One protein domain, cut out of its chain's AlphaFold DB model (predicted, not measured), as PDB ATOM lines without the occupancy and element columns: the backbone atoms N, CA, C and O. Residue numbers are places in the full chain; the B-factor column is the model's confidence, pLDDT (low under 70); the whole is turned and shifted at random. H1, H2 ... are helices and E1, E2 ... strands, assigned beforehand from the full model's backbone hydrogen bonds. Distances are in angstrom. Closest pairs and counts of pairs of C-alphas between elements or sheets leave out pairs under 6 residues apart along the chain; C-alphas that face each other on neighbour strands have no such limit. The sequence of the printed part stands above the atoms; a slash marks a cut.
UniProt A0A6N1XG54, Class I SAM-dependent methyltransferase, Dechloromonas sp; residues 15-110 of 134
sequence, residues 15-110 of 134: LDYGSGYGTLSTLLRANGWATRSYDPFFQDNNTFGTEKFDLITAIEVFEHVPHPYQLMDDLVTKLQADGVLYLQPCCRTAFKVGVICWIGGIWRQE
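What this domain is: This is residues 15 to 110 of the 134 residues of the protein "Class I SAM-dependent methyltransferase" of Dechloromonas sp (UniProt A0A6N1XG54). One twisted parallel sheet of four strands makes the core, with a helix on each of its faces: H1 covers edge strand E2 on one face, and H2 lies along E3 on the opposite face. Past the other edge strand, E4, a small, loosely paired hairpin of E5 and E6 lies near one end of the longest axis. The printed part has 96 residues, with two named helices and six named strands in the order E1 H1 E2 E3 H2 E4 E5 E6. The sheet's order is E2 E1 E3 E4, all parallel, E5 and E6 are antiparallel, and the class is mixed, helices and strands. The whole is compact, with a radius of gyration of the C-alphas of 13.7 A and spans of 37 by 30 by 24 A.

Where its parts are: E1, residues 15 to 17, begins at C-alpha 15 (236.768, 258.908, 205.418) and is 6.0 A long. H1 is residues 23 to 30, 10.7 A, and E2 is residues 34 to 38, 13.5 A. E3, residues 53 to 59, is 16.2 A long. H2, residues 68 to 77, is 14.3 A long and begins at C-alpha 68 (253.155, 264.450, 207.602). E4, residues 79 to 88, is 17.1 A long and bends by 124 degrees at residue 82. E5 is residues 100 to 103, 9.3 A, and E6 is residues 106 to 109, 9.6 A, ending at C-alpha 109 (249.236, 278.897, 212.223).

How they stand to each other: E2 and E1 are parallel at 20 degrees, with N 16 and O 36 2.8 A apart, within hydrogen-bond range. E1 and E3 are parallel at 26 degrees, with N 57 and O 15 at 2.8 A. E3 and E4 are parallel at 13 degrees, with N 80 and O 53 at 2.9 A and N 84 and O 54 at 2.8 A. E1, H1, E2 and E3, H2, E4 are strand-helix-strand units, two parallel neighbour strands with a helix between, each with a right-handed crossover. H1 is over E2 at a height of 8.0 A over the sheet, along the strands; its closest C-alphas to E2 are Ser 25 and Ser 37, 5.7 A. H2, on the opposite face at a height of 10.8 A, is over E3 and only just over E4, on which 3 of its 10 C-alphas fall; the closest C-alphas of H2 and E3 are Leu 75 and Ile 56, 7.8 A. In H1 and H2 every O i to N i+4 pair is within hydrogen-bond range. E5 and E6 form a hairpin at 144 degrees, with no backbone N and O within hydrogen-bond range across it; E4 and E5 are near each other.

The domain as a whole: The C-alphas of Ala 30 and Ile 106, the two farthest apart, are 38.2 A apart. The printed part has no cut. The links E2 to E3 and E4 to E5 are long, with 14 and 11 residues. The mean pLDDT of the printed part is 76.8, and residues 44 to 48 and 91 to 110 are under 70.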
ATOM      1  N   LEU A  15     235.556 259.634 205.786       94.56
ATOM      2  CA  LEU A  15     236.768 258.908 205.418       94.56
ATOM      3  C   LEU A  15     237.581 258.526 206.658       94.56
ATOM      4  O   LEU A  15     238.070 259.389 207.376       94.56
ATOM      5  N   ASP A  16     237.817 257.235 206.822       93.94
ATOM      6  CA  ASP A  16     238.706 256.636 207.809       93.94
ATOM      7  C   ASP A  16     240.070 256.358 207.155       93.94
ATOM      8  O   ASP A  16     240.249 255.367 206.439       93.94
ATOM      9  N   TYR A  17     241.006 257.296 207.306       93.25
ATOM     10  CA  TYR A  17     242.351 257.233 206.742       93.25
ATOM     11  C   TYR A  17     243.304 256.498 207.690       93.25
ATOM     12  O   TYR A  17     243.359 256.803 208.878       93.25
ATOM     13  N   GLY A  18     244.093 255.567 207.149       91.62
ATOM     14  CA  GLY A  18     244.929 254.664 207.946       91.62
ATOM     15  C   GLY A  18     244.101 253.637 208.716       91.62
ATOM     16  O   GLY A  18     244.454 253.223 209.812       91.62
ATOM     17  N   SER A  19     242.959 253.254 208.144       91.06
ATOM     18  CA  SER A  19     241.975 252.371 208.778       91.06
ATOM     19  C   SER A  19     242.471 250.940 209.048       91.06
ATOM     20  O   SER A  19     241.742 250.145 209.652       91.06
ATOM     21  N   GLY A  20     243.668 250.567 208.578       88.94
ATOM     22  CA  GLY A  20     244.190 249.208 208.638       88.94
ATOM     23  C   GLY A  20     243.227 248.221 207.982       88.94
ATOM     24  O   GLY A  20     242.846 248.368 206.819       88.94
ATOM     25  N   TYR A  21     242.762 247.247 208.768       88.12
ATOM     26  CA  TYR A  21     241.750 246.264 208.360       88.12
ATOM     27  C   TYR A  21     240.314 246.821 208.268       88.12
ATOM     28  O   TYR A  21     239.386 246.078 207.959       88.12
ATOM     29  N   GLY A  22     240.093 248.110 208.546       89.12
ATOM     30  CA  GLY A  22     238.795 248.762 208.365       89.12
ATOM     31  C   GLY A  22     237.769 248.471 209.463       89.12
ATOM     32  O   GLY A  22     236.565 248.551 209.210       89.12
ATOM     33  N   THR A  23     238.204 248.128 210.681       91.00
ATOM     34  CA  THR A  23     237.308 247.801 211.808       91.00
ATOM     35  C   THR A  23     236.363 248.956 212.148       91.00
ATOM     36  O   THR A  23     235.152 248.749 212.243       91.00
ATOM     37  N   LEU A  24     236.893 250.179 212.282       90.12
ATOM     38  CA  LEU A  24     236.096 251.377 212.562       90.12
ATOM     39  C   LEU A  24     235.089 251.632 211.438       90.12
ATOM     40  O   LEU A  24     233.888 251.732 211.683       90.12
ATOM     41  N   SER A  25     235.568 251.652 210.197       92.19
ATOM     42  CA  SER A  25     234.722 251.781 209.013       92.19
ATOM     43  C   SER A  25     233.595 250.750 208.943       92.19
ATOM     44  O   SER A  25     232.459 251.098 208.625       92.19
ATOM     45  N   THR A  26     233.880 249.488 209.264       92.81
ATOM     46  CA  THR A  26     232.881 248.409 209.278       92.81
ATOM     47  C   THR A  26     231.813 248.662 210.336       92.81
ATOM     48  O   THR A  26     230.620 248.557 210.048       92.81
ATOM     49  N   LEU A  27     232.226 249.064 211.540       93.19
ATOM     50  CA  LEU A  27     231.313 249.394 212.628       93.19
ATOM     51  C   LEU A  27     230.438 250.607 212.287       93.19
ATOM     52  O   LEU A  27     229.228 250.571 212.509       93.19
ATOM     53  N   LEU A  28     231.014 251.662 211.713       91.50
ATOM     54  CA  LEU A  28     230.273 252.863 211.324       91.50
ATOM     55  C   LEU A  28     229.253 252.566 210.218       91.50
ATOM     56  O   LEU A  28     228.090 252.954 210.344       91.50
ATOM     57  N   ARG A  29     229.635 251.799 209.189       93.31
ATOM     58  CA  ARG A  29     228.704 251.349 208.138       93.31
ATOM     59  C   ARG A  29     227.546 250.536 208.714       93.31
ATOM     60  O   ARG A  29     226.399 250.783 208.355       93.31
ATOM     61  N   ALA A  30     227.824 249.620 209.644       91.94
ATOM     62  CA  ALA A  30     226.788 248.835 210.321       91.94
ATOM     63  C   ALA A  30     225.804 249.708 211.127       91.94
ATOM     64  O   ALA A  30     224.664 249.309 211.344       91.94
ATOM     65  N   ASN A  31     226.222 250.913 211.527       90.06
ATOM     66  CA  ASN A  31     225.401 251.908 212.219       90.06
ATOM     67  C   ASN A  31     224.786 252.964 211.273       90.06
ATOM     68  O   ASN A  31     224.308 253.999 211.740       90.06
ATOM     69  N   GLY A  32     224.798 252.723 209.956       89.81
ATOM     70  CA  GLY A  32     224.142 253.576 208.959       89.81
ATOM     71  C   GLY A  32     224.954 254.786 208.493       89.81
ATOM     72  O   GLY A  32     224.395 255.678 207.856       89.81
ATOM     73  N   TRP A  33     226.254 254.842 208.792       92.81
ATOM     74  CA  TRP A  33     227.126 255.920 208.324       92.81
ATOM     75  C   TRP A  33     227.663 255.659 206.919       92.81
ATOM     76  O   TRP A  33     228.112 254.552 206.602       92.81
ATOM     77  N   ALA A  34     227.730 256.711 206.103       91.94
ATOM     78  CA  ALA A  34     228.399 256.674 204.806       91.94
ATOM     79  C   ALA A  34     229.926 256.784 204.981       91.94
ATOM     80  O   ALA A  34     230.521 257.832 204.757       91.94
ATOM     81  N   THR A  35     230.569 255.700 205.431       92.62
ATOM     82  CA  THR A  35     232.017 255.669 205.712       92.62
ATOM     83  C   THR A  35     232.820 254.926 204.648       92.62
ATOM     84  O   THR A  35     232.516 253.781 204.302       92.62
ATOM     85  N   ARG A  36     233.926 255.519 204.204       91.94
ATOM     86  CA  ARG A  36     234.965 254.875 203.400       91.94
ATOM     87  C   ARG A  36     236.209 254.607 204.242       91.94
ATOM     88  O   ARG A  36     236.608 255.449 205.028       91.94
ATOM     89  N   SER A  37     236.813 253.444 204.032       92.19
ATOM     90  CA  SER A  37     238.099 253.058 204.605       92.19
ATOM     91  C   SER A  37     239.192 253.323 203.582       92.19
ATOM     92  O   SER A  37     239.009 253.024 202.403       92.19
ATOM     93  N   TYR A  38     240.316 253.866 204.026       91.75
ATOM     94  CA  TYR A  38     241.530 253.946 203.233       91.75
ATOM     95  C   TYR A  38     242.720 253.521 204.072       91.75
ATOM     96  O   TYR A  38     242.895 253.985 205.197       91.75
ATOM     97  N   ASP A  39     243.550 252.655 203.513       89.50
ATOM     98  CA  ASP A  39     244.843 252.304 204.076       89.50
ATOM     99  C   ASP A  39     245.784 251.881 202.938       89.50
ATOM    100  O   ASP A  39     245.430 250.967 202.193       89.50
ATOM    101  N   PRO A  40     246.945 252.538 202.760       84.00
ATOM    102  CA  PRO A  40     247.855 252.229 201.660       84.00
ATOM    103  C   PRO A  40     248.643 250.923 201.861       84.00
ATOM    104  O   PRO A  40     249.272 250.455 200.916       84.00
ATOM    105  N   PHE A  41     248.641 250.345 203.065       83.00
ATOM    106  CA  PHE A  41     249.394 249.134 203.402       83.00
ATOM    107  C   PHE A  41     248.508 247.893 203.504       83.00
ATOM    108  O   PHE A  41     248.960 246.796 203.184       83.00
ATOM    109  N   PHE A  42     247.267 248.050 203.967       81.94
ATOM    110  CA  PHE A  42     246.367 246.930 204.264       81.94
ATOM    111  C   PHE A  42     245.221 246.750 203.261       81.94
ATOM    112  O   PHE A  42     244.505 245.752 203.343       81.94
ATOM    113  N   GLN A  43     245.012 247.690 202.334       77.69
ATOM    114  CA  GLN A  43     243.915 247.631 201.365       77.69
ATOM    115  C   GLN A  43     244.419 247.869 199.935       77.69
ATOM    116  O   GLN A  43     244.881 248.957 199.592       77.69
ATOM    117  N   ASP A  44     244.273 246.854 199.084       66.06
ATOM    118  CA  ASP A  44     244.652 246.918 197.670       66.06
ATOM    119  C   ASP A  44     243.718 247.846 196.867       66.06
ATOM    120  O   ASP A  44     242.509 247.889 197.095       66.06
ATOM    121  N   ASN A  45     244.269 248.557 195.873       58.81
ATOM    122  CA  ASN A  45     243.535 249.426 194.931       58.81
ATOM    123  C   ASN A  45     242.707 250.557 195.562       58.81
ATOM    124  O   ASN A  45     241.738 251.044 194.972       58.81
ATOM    125  N   ASN A  46     243.113 251.033 196.732       64.94
ATOM    126  CA  ASN A  46     242.521 252.216 197.326       64.94
ATOM    127  C   ASN A  46     243.055 253.470 196.623       64.94
ATOM    128  O   ASN A  46     244.103 254.005 196.964       64.94
ATOM    129  N   THR A  47     242.339 253.947 195.608       65.12
ATOM    130  CA  THR A  47     242.575 255.266 195.012       65.12
ATOM    131  C   THR A  47     241.424 256.190 195.354       65.12
ATOM    132  O   THR A  47     240.257 255.844 195.162       65.12
ATOM    133  N   PHE A  48     241.744 257.392 195.818       67.81
ATOM    134  CA  PHE A  48     240.758 258.456 195.917       67.81
ATOM    135  C   PHE A  48     240.500 259.033 194.529       67.81
ATOM    136  O   PHE A  48     241.440 259.453 193.855       67.81
ATOM    137  N   GLY A  49     239.234 259.073 194.117       71.06
ATOM    138  CA  GLY A  49     238.821 259.879 192.974       71.06
ATOM    139  C   GLY A  49     238.812 261.372 193.321       71.06
ATOM    140  O   GLY A  49     239.569 261.859 194.159       71.06
ATOM    141  N   THR A  50     237.883 262.106 192.718       77.94
ATOM    142  CA  THR A  50     237.622 263.529 193.001       77.94
ATOM    143  C   THR A  50     236.674 263.739 194.186       77.94
ATOM    144  O   THR A  50     235.982 264.753 194.265       77.94
ATOM    145  N   GLU A  51     236.570 262.754 195.073       86.56
ATOM    146  CA  GLU A  51     235.599 262.763 196.163       86.56
ATOM    147  C   GLU A  51     236.019 263.690 197.296       86.56
ATOM    148  O   GLU A  51     237.205 263.874 197.584       86.56
ATOM    149  N   LYS A  52     235.004 264.275 197.927       91.69
ATOM    150  CA  LYS A  52     235.133 265.219 199.027       91.69
ATOM    151  C   LYS A  52     234.364 264.699 200.235       91.69
ATOM    152  O   LYS A  52     233.247 264.211 200.074       91.69
ATOM    153  N   PHE A  53     234.953 264.817 201.419       93.12
ATOM    154  CA  PHE A  53     234.424 264.247 202.659       93.12
ATOM    155  C   PHE A  53     234.024 265.335 203.659       93.12
ATOM    156  O   PHE A  53     234.695 266.364 203.769       93.12
ATOM    157  N   ASP A  54     232.943 265.082 204.393       92.25
ATOM    158  CA  ASP A  54     232.450 265.936 205.480       92.25
ATOM    159  C   ASP A  54     233.231 265.695 206.775       92.25
ATOM    160  O   ASP A  54     233.409 266.599 207.585       92.25
ATOM    161  N   LEU A  55     233.718 264.468 206.966       91.81
ATOM    162  CA  LEU A  55     234.558 264.086 208.092       91.81
ATOM    163  C   LEU A  55     235.702 263.213 207.590       91.81
ATOM    164  O   LEU A  55     235.478 262.249 206.863       91.81
ATOM    165  N   ILE A  56     236.921 263.516 208.011       93.88
ATOM    166  CA  ILE A  56     238.082 262.658 207.797       93.88
ATOM    167  C   ILE A  56     238.673 262.329 209.164       93.88
ATOM    168  O   ILE A  56     239.027 263.244 209.902       93.88
ATOM    169  N   THR A  57     238.805 261.050 209.507       93.12
ATOM    170  CA  THR A  57     239.551 260.600 210.687       93.12
ATOM    171  C   THR A  57     240.887 260.013 210.264       93.12
ATOM    172  O   THR A  57     240.937 259.184 209.363       93.12
ATOM    173  N   ALA A  58     241.966 260.401 210.936       92.31
ATOM    174  CA  ALA A  58     243.265 259.751 210.822       92.31
ATOM    175  C   ALA A  58     243.776 259.428 212.229       92.31
ATOM    176  O   ALA A  58     244.268 260.301 212.956       92.31
ATOM    177  N   ILE A  59     243.591 258.170 212.621       91.00
ATOM    178  CA  ILE A  59     243.903 257.657 213.953       91.00
ATOM    179  C   ILE A  59     245.176 256.813 213.853       91.00
ATOM    180  O   ILE A  59     245.223 255.863 213.086       91.00
ATOM    181  N   GLU A  60     246.198 257.191 214.614       90.31
ATOM    182  CA  GLU A  60     247.523 256.565 214.685       90.31
ATOM    183  C   GLU A  60     248.217 256.464 213.317       90.31
ATOM    184  O   GLU A  60     248.819 255.455 212.971       90.31
ATOM    185  N   VAL A  61     248.110 257.523 212.507       89.25
ATOM    186  CA  VAL A  61     248.668 257.571 211.143       89.25
ATOM    187  C   VAL A  61     249.919 258.437 211.047       89.25
ATOM    188  O   VAL A  61     250.907 258.065 210.412       89.25
ATOM    189  N   PHE A  62     249.862 259.640 211.616       86.31
ATOM    190  CA  PHE A  62     250.806 260.720 211.319       86.31
ATOM    191  C   PHE A  62     252.235 260.439 211.809       86.31
ATOM    192  O   PHE A  62     253.189 261.017 211.296       86.31
ATOM    193  N   GLU A  63     252.398 259.536 212.767       83.44
ATOM    194  CA  GLU A  63     253.682 259.058 213.284       83.44
ATOM    195  C   GLU A  63     254.394 258.067 212.355       83.44
ATOM    196  O   GLU A  63     255.605 257.878 212.472       83.44
ATOM    197  N   HIS A  64     253.660 257.430 211.445       84.00
ATOM    198  CA  HIS A  64     254.194 256.403 210.555       84.00
ATOM    199  C   HIS A  64     254.515 256.946 209.161       84.00
ATOM    200  O   HIS A  64     255.144 256.253 208.361       84.00
ATOM    201  N   VAL A  65     254.115 258.187 208.862       83.62
ATOM    202  CA  VAL A  65     254.312 258.790 207.542       83.62
ATOM    203  C   VAL A  65     255.598 259.626 207.475       83.62
ATOM    204  O   VAL A  65     255.835 260.467 208.343       83.62
ATOM    205  N   PRO A  66     256.429 259.471 206.424       83.62
ATOM    206  CA  PRO A  66     257.674 260.237 206.280       83.62
ATOM    207  C   PRO A  66     257.469 261.751 206.126       83.62
ATOM    208  O   PRO A  66     258.330 262.548 206.503       83.62
ATOM    209  N   HIS A  67     256.337 262.157 205.541       85.88
ATOM    210  CA  HIS A  67     256.038 263.543 205.181       85.88
ATOM    211  C   HIS A  67     254.643 263.961 205.684       85.88
ATOM    212  O   HIS A  67     253.712 264.100 204.890       85.88
ATOM    213  N   PRO A  68     254.468 264.188 207.002       85.62
ATOM    214  CA  PRO A  68     253.155 264.450 207.602       85.62
ATOM    215  C   PRO A  68     252.488 265.739 207.101       85.62
ATOM    216  O   PRO A  68     251.266 265.791 207.006       85.62
ATOM    217  N   TYR A  69     253.265 266.765 206.741       85.94
ATOM    218  CA  TYR A  69     252.717 268.007 206.183       85.94
ATOM    219  C   TYR A  69     252.136 267.814 204.780       85.94
ATOM    220  O   TYR A  69     251.057 268.316 204.504       85.94
ATOM    221  N   GLN A  70     252.802 267.028 203.927       87.06
ATOM    222  CA  GLN A  70     252.283 266.708 202.592       87.06
ATOM    223  C   GLN A  70     250.985 265.906 202.698       87.06
ATOM    224  O   GLN A  70     250.012 266.216 202.021       87.06
ATOM    225  N   LEU A  71     250.939 264.935 203.619       87.81
ATOM    226  CA  LEU A  71     249.703 264.210 203.899       87.81
ATOM    227  C   LEU A  71     248.593 265.153 204.379       87.81
ATOM    228  O   LEU A  71     247.450 265.017 203.955       87.81
ATOM    229  N   MET A  72     248.904 266.100 205.266       89.00
ATOM    230  CA  MET A  72     247.920 267.074 205.736       89.00
ATOM    231  C   MET A  72     247.355 267.901 204.578       89.00
ATOM    232  O   MET A  72     246.133 268.000 204.465       89.00
ATOM    233  N   ASP A  73     248.215 268.432 203.707       88.81
ATOM    234  CA  ASP A  73     247.794 269.179 202.518       88.81
ATOM    235  C   ASP A  73     246.889 268.316 201.624       88.81
ATOM    236  O   ASP A  73     245.799 268.743 201.235       88.81
ATOM    237  N   ASP A  74     247.275 267.060 201.382       89.56
ATOM    238  CA  ASP A  74     246.488 266.109 200.598       89.56
ATOM    239  C   ASP A  74     245.108 265.841 201.216       89.56
ATOM    240  O   ASP A  74     244.104 265.849 200.501       89.56
ATOM    241  N   LEU A  75     245.022 265.624 202.532       90.50
ATOM    242  CA  LEU A  75     243.751 265.390 203.227       90.50
ATOM    243  C   LEU A  75     242.848 266.624 203.186       90.50
ATOM    244  O   LEU A  75     241.649 266.503 202.940       90.50
ATOM    245  N   VAL A  76     243.426 267.812 203.344       90.00
ATOM    246  CA  VAL A  76     242.717 269.089 203.216       90.00
ATOM    247  C   VAL A  76     242.148 269.257 201.805       90.00
ATOM    248  O   VAL A  76     240.996 269.664 201.651       90.00
ATOM    249  N   THR A  77     242.878 268.856 200.756       90.25
ATOM    250  CA  THR A  77     242.326 268.875 199.388       90.25
ATOM    251  C   THR A  77     241.155 267.913 199.188       90.25
ATOM    252  O   THR A  77     240.408 268.073 198.225       90.25
ATOM    253  N   LYS A  78     240.947 266.940 200.080       90.56
ATOM    254  CA  LYS A  78     239.825 265.984 200.050       90.56
ATOM    255  C   LYS A  78     238.690 266.375 200.991       90.56
ATOM    256  O   LYS A  78     237.652 265.722 200.994       90.56
ATOM    257  N   LEU A  79     238.851 267.448 201.753       91.69
ATOM    258  CA  LEU A  79     237.825 267.944 202.655       91.69
ATOM    259  C   LEU A  79     236.810 268.813 201.893       91.69
ATOM    260  O   LEU A  79     237.161 269.522 200.936       91.69
ATOM    261  N   GLN A  80     235.541 268.724 202.292       91.75
ATOM    262  CA  GLN A  80     234.523 269.715 201.938       91.75
ATOM    263  C   GLN A  80     234.846 271.070 202.580       91.75
ATOM    264  O   GLN A  80     235.626 271.138 203.529       91.75
ATOM    265  N   ALA A  81     234.237 272.151 202.080       85.25
ATOM    266  CA  ALA A  81     234.482 273.507 202.587       85.25
ATOM    267  C   ALA A  81     234.220 273.643 204.102       85.25
ATOM    268  O   ALA A  81     235.008 274.280 204.794       85.25
ATOM    269  N   ASP A  82     233.171 272.981 204.600       86.38
ATOM    270  CA  ASP A  82     232.789 272.948 206.020       86.38
ATOM    271  C   ASP A  82     233.110 271.593 206.682       86.38
ATOM    272  O   ASP A  82     232.537 271.233 207.711       86.38
ATOM    273  N   GLY A  83     233.987 270.800 206.060       86.19
ATOM    274  CA  GLY A  83     234.344 269.485 206.570       86.19
ATOM    275  C   GLY A  83     235.262 269.558 207.789       86.19
ATOM    276  O   GLY A  83     235.940 270.553 208.045       86.19
ATOM    277  N   VAL A  84     235.310 268.461 208.541       89.62
ATOM    278  CA  VAL A  84     236.125 268.330 209.750       89.62
ATOM    279  C   VAL A  84     237.224 267.295 209.536       89.62
ATOM    280  O   VAL A  84     236.966 266.174 209.102       89.62
ATOM    281  N   LEU A  85     238.457 267.651 209.892       90.88
ATOM    282  CA  LEU A  85     239.584 266.723 209.966       90.88
ATOM    283  C   LEU A  85     239.875 266.397 211.437       90.88
ATOM    284  O   LEU A  85     240.248 267.273 212.214       90.88
ATOM    285  N   TYR A  86     239.709 265.132 211.815       91.06
ATOM    286  CA  TYR A  86     239.997 264.608 213.144       91.06
ATOM    287  C   TYR A  86     241.293 263.795 213.130       91.06
ATOM    288  O   TYR A  86     241.404 262.791 212.427       91.06
ATOM    289  N   LEU A  87     242.268 264.219 213.933       88.88
ATOM    290  CA  LEU A  87     243.588 263.600 214.017       88.88
ATOM    291  C   LEU A  87     243.829 263.086 215.434       88.88
ATOM    292  O   LEU A  87     243.703 263.848 216.394       88.88
ATOM    293  N   GLN A  88     244.230 261.824 215.565       85.25
ATOM    294  CA  GLN A  88     244.590 261.237 216.856       85.25
ATOM    295  C   GLN A  88     245.883 260.423 216.724       85.25
ATOM    296  O   GLN A  88     245.812 259.297 216.261       85.25
ATOM    297  N   PRO A  89     247.056 260.928 217.132       76.81
ATOM    298  CA  PRO A  89     248.287 260.131 217.154       76.81
ATOM    299  C   PRO A  89     248.319 259.140 218.339       76.81
ATOM    300  O   PRO A  89     247.779 259.431 219.407       76.81
ATOM    301  N   CYS A  90     249.007 258.003 218.181       70.56
ATOM    302  CA  CYS A  90     249.253 256.976 219.211       70.56
ATOM    303  C   CYS A  90     250.146 257.520 220.334       70.56
ATOM    304  O   CYS A  90     249.996 257.230 221.528       70.56
ATOM    305  N   CYS A  91     251.119 258.346 219.946       57.72
ATOM    306  CA  CYS A  91     252.139 258.852 220.844       57.72
ATOM    307  C   CYS A  91     251.571 259.972 221.730       57.72
ATOM    308  O   CYS A  91     251.367 261.094 221.272       57.72
ATOM    309  N   ARG A  92     251.454 259.725 223.043       50.56
ATOM    310  CA  ARG A  92     251.232 260.743 224.104       50.56
ATOM    311  C   ARG A  92     252.358 261.793 224.226       50.56
ATOM    312  O   ARG A  92     252.395 262.562 225.186       50.56
ATOM    313  N   THR A  93     253.288 261.822 223.278       40.44
ATOM    314  CA  THR A  93     254.408 262.756 223.204       40.44
ATOM    315  C   THR A  93     254.021 263.857 222.232       40.44
ATOM    316  O   THR A  93     253.636 263.567 221.104       40.44
ATOM    317  N   ALA A  94     254.095 265.112 222.675       44.78
ATOM    318  CA  ALA A  94     253.670 266.276 221.908       44.78
ATOM    319  C   ALA A  94     254.309 266.311 220.509       44.78
ATOM    320  O   ALA A  94     255.432 266.784 220.333       44.78
ATOM    321  N   PHE A  95     253.569 265.865 219.495       39.00
ATOM    322  CA  PHE A  95     253.821 266.311 218.141       39.00
ATOM    323  C   PHE A  95     253.383 267.772 218.076       39.00
ATOM    324  O   PHE A  95     252.240 268.108 218.384       39.00
ATOM    325  N   LYS A  96     254.285 268.660 217.652       36.28
ATOM    326  CA  LYS A  96     253.874 269.960 217.117       36.28
ATOM    327  C   LYS A  96     253.229 269.708 215.755       36.28
ATOM    328  O   LYS A  96     253.844 269.944 214.724       36.28
ATOM    329  N   VAL A  97     252.014 269.172 215.759       39.72
ATOM    330  CA  VAL A  97     251.145 269.240 214.590       39.72
ATOM    331  C   VAL A  97     250.511 270.619 214.656       39.72
ATOM    332  O   VAL A  97     249.721 270.899 215.555       39.72
ATOM    333  N   GLY A  98     250.914 271.517 213.761       33.12
ATOM    334  CA  GLY A  98     250.147 272.735 213.548       33.12
ATOM    335  C   GLY A  98     248.782 272.318 213.020       33.12
ATOM    336  O   GLY A  98     248.690 271.854 211.890       33.12
ATOM    337  N   VAL A  99     247.734 272.417 213.836       37.50
ATOM    338  CA  VAL A  99     246.364 272.314 213.330       37.50
ATOM    339  C   VAL A  99     246.134 273.572 212.509       37.50
ATOM    340  O   VAL A  99     246.099 274.677 213.050       37.50
ATOM    341  N   ILE A 100     246.048 273.419 211.193       39.12
ATOM    342  CA  ILE A 100     245.773 274.543 210.312       39.12
ATOM    343  C   ILE A 100     244.256 274.694 210.244       39.12
ATOM    344  O   ILE A 100     243.561 273.882 209.642       39.12
ATOM    345  N   CYS A 101     243.737 275.715 210.921       37.38
ATOM    346  CA  CYS A 101     242.327 276.068 210.859       37.38
ATOM    347  C   CYS A 101     242.108 277.019 209.676       37.38
ATOM    348  O   CYS A 101     242.784 278.048 209.568       37.38
ATOM    349  N   TRP A 102     241.182 276.678 208.780       35.06
ATOM    350  CA  TRP A 102     240.767 277.557 207.691       35.06
ATOM    351  C   TRP A 102     239.611 278.437 208.177       35.06
ATOM    352  O   TRP A 102     238.473 277.989 208.267       35.06
ATOM    353  N   ILE A 103     239.905 279.695 208.518       38.69
ATOM    354  CA  ILE A 103     238.890 280.697 208.876       38.69
ATOM    355  C   ILE A 103     239.003 281.850 207.880       38.69
ATOM    356  O   ILE A 103     239.995 282.575 207.863       38.69
ATOM    357  N   GLY A 104     237.983 282.025 207.035       34.72
ATOM    358  CA  GLY A 104     237.834 283.228 206.207       34.72
ATOM    359  C   GLY A 104     238.906 283.432 205.126       34.72
ATOM    360  O   GLY A 104     239.248 284.573 204.828       34.72
ATOM    361  N   GLY A 105     239.444 282.358 204.536       31.20
ATOM    362  CA  GLY A 105     240.375 282.456 203.402       31.20
ATOM    363  C   GLY A 105     241.843 282.703 203.768       31.20
ATOM    364  O   GLY A 105     242.646 282.983 202.881       31.20
ATOM    365  N   ILE A 106     242.213 282.586 205.047       30.53
ATOM    366  CA  ILE A 106     243.592 282.752 205.523       30.53
ATOM    367  C   ILE A 106     244.005 281.513 206.317       30.53
ATOM    368  O   ILE A 106     243.308 281.090 207.238       30.53
ATOM    369  N   TRP A 107     245.172 280.954 205.989       38.06
ATOM    370  CA  TRP A 107     245.815 279.928 206.804       38.06
ATOM    371  C   TRP A 107     246.421 280.581 208.042       38.06
ATOM    372  O   TRP A 107     247.389 281.341 207.942       38.06
ATOM    373  N   ARG A 108     245.858 280.300 209.219       31.28
ATOM    374  CA  ARG A 108     246.415 280.774 210.487       31.28
ATOM    375  C   ARG A 108     247.151 279.620 211.160       31.28
ATOM    376  O   ARG A 108     246.537 278.621 211.527       31.28
ATOM    377  N   GLN A 109     248.473 279.750 211.311       35.94
ATOM    378  CA  GLN A 109     249.236 278.897 212.223       35.94
ATOM    379  C   GLN A 109     248.898 279.317 213.647       35.94
ATOM    380  O   GLN A 109     249.544 280.183 214.236       35.94
ATOM    381  N   GLU A 110     247.859 278.716 214.199       35.28
ATOM    382  CA  GLU A 110     247.649 278.744 215.632       35.28
ATOM    383  C   GLU A 110     248.234 277.451 216.188       35.28
ATOM    384  O   GLU A 110     247.961 276.360 215.694       35.28
TER     385      GLU A 110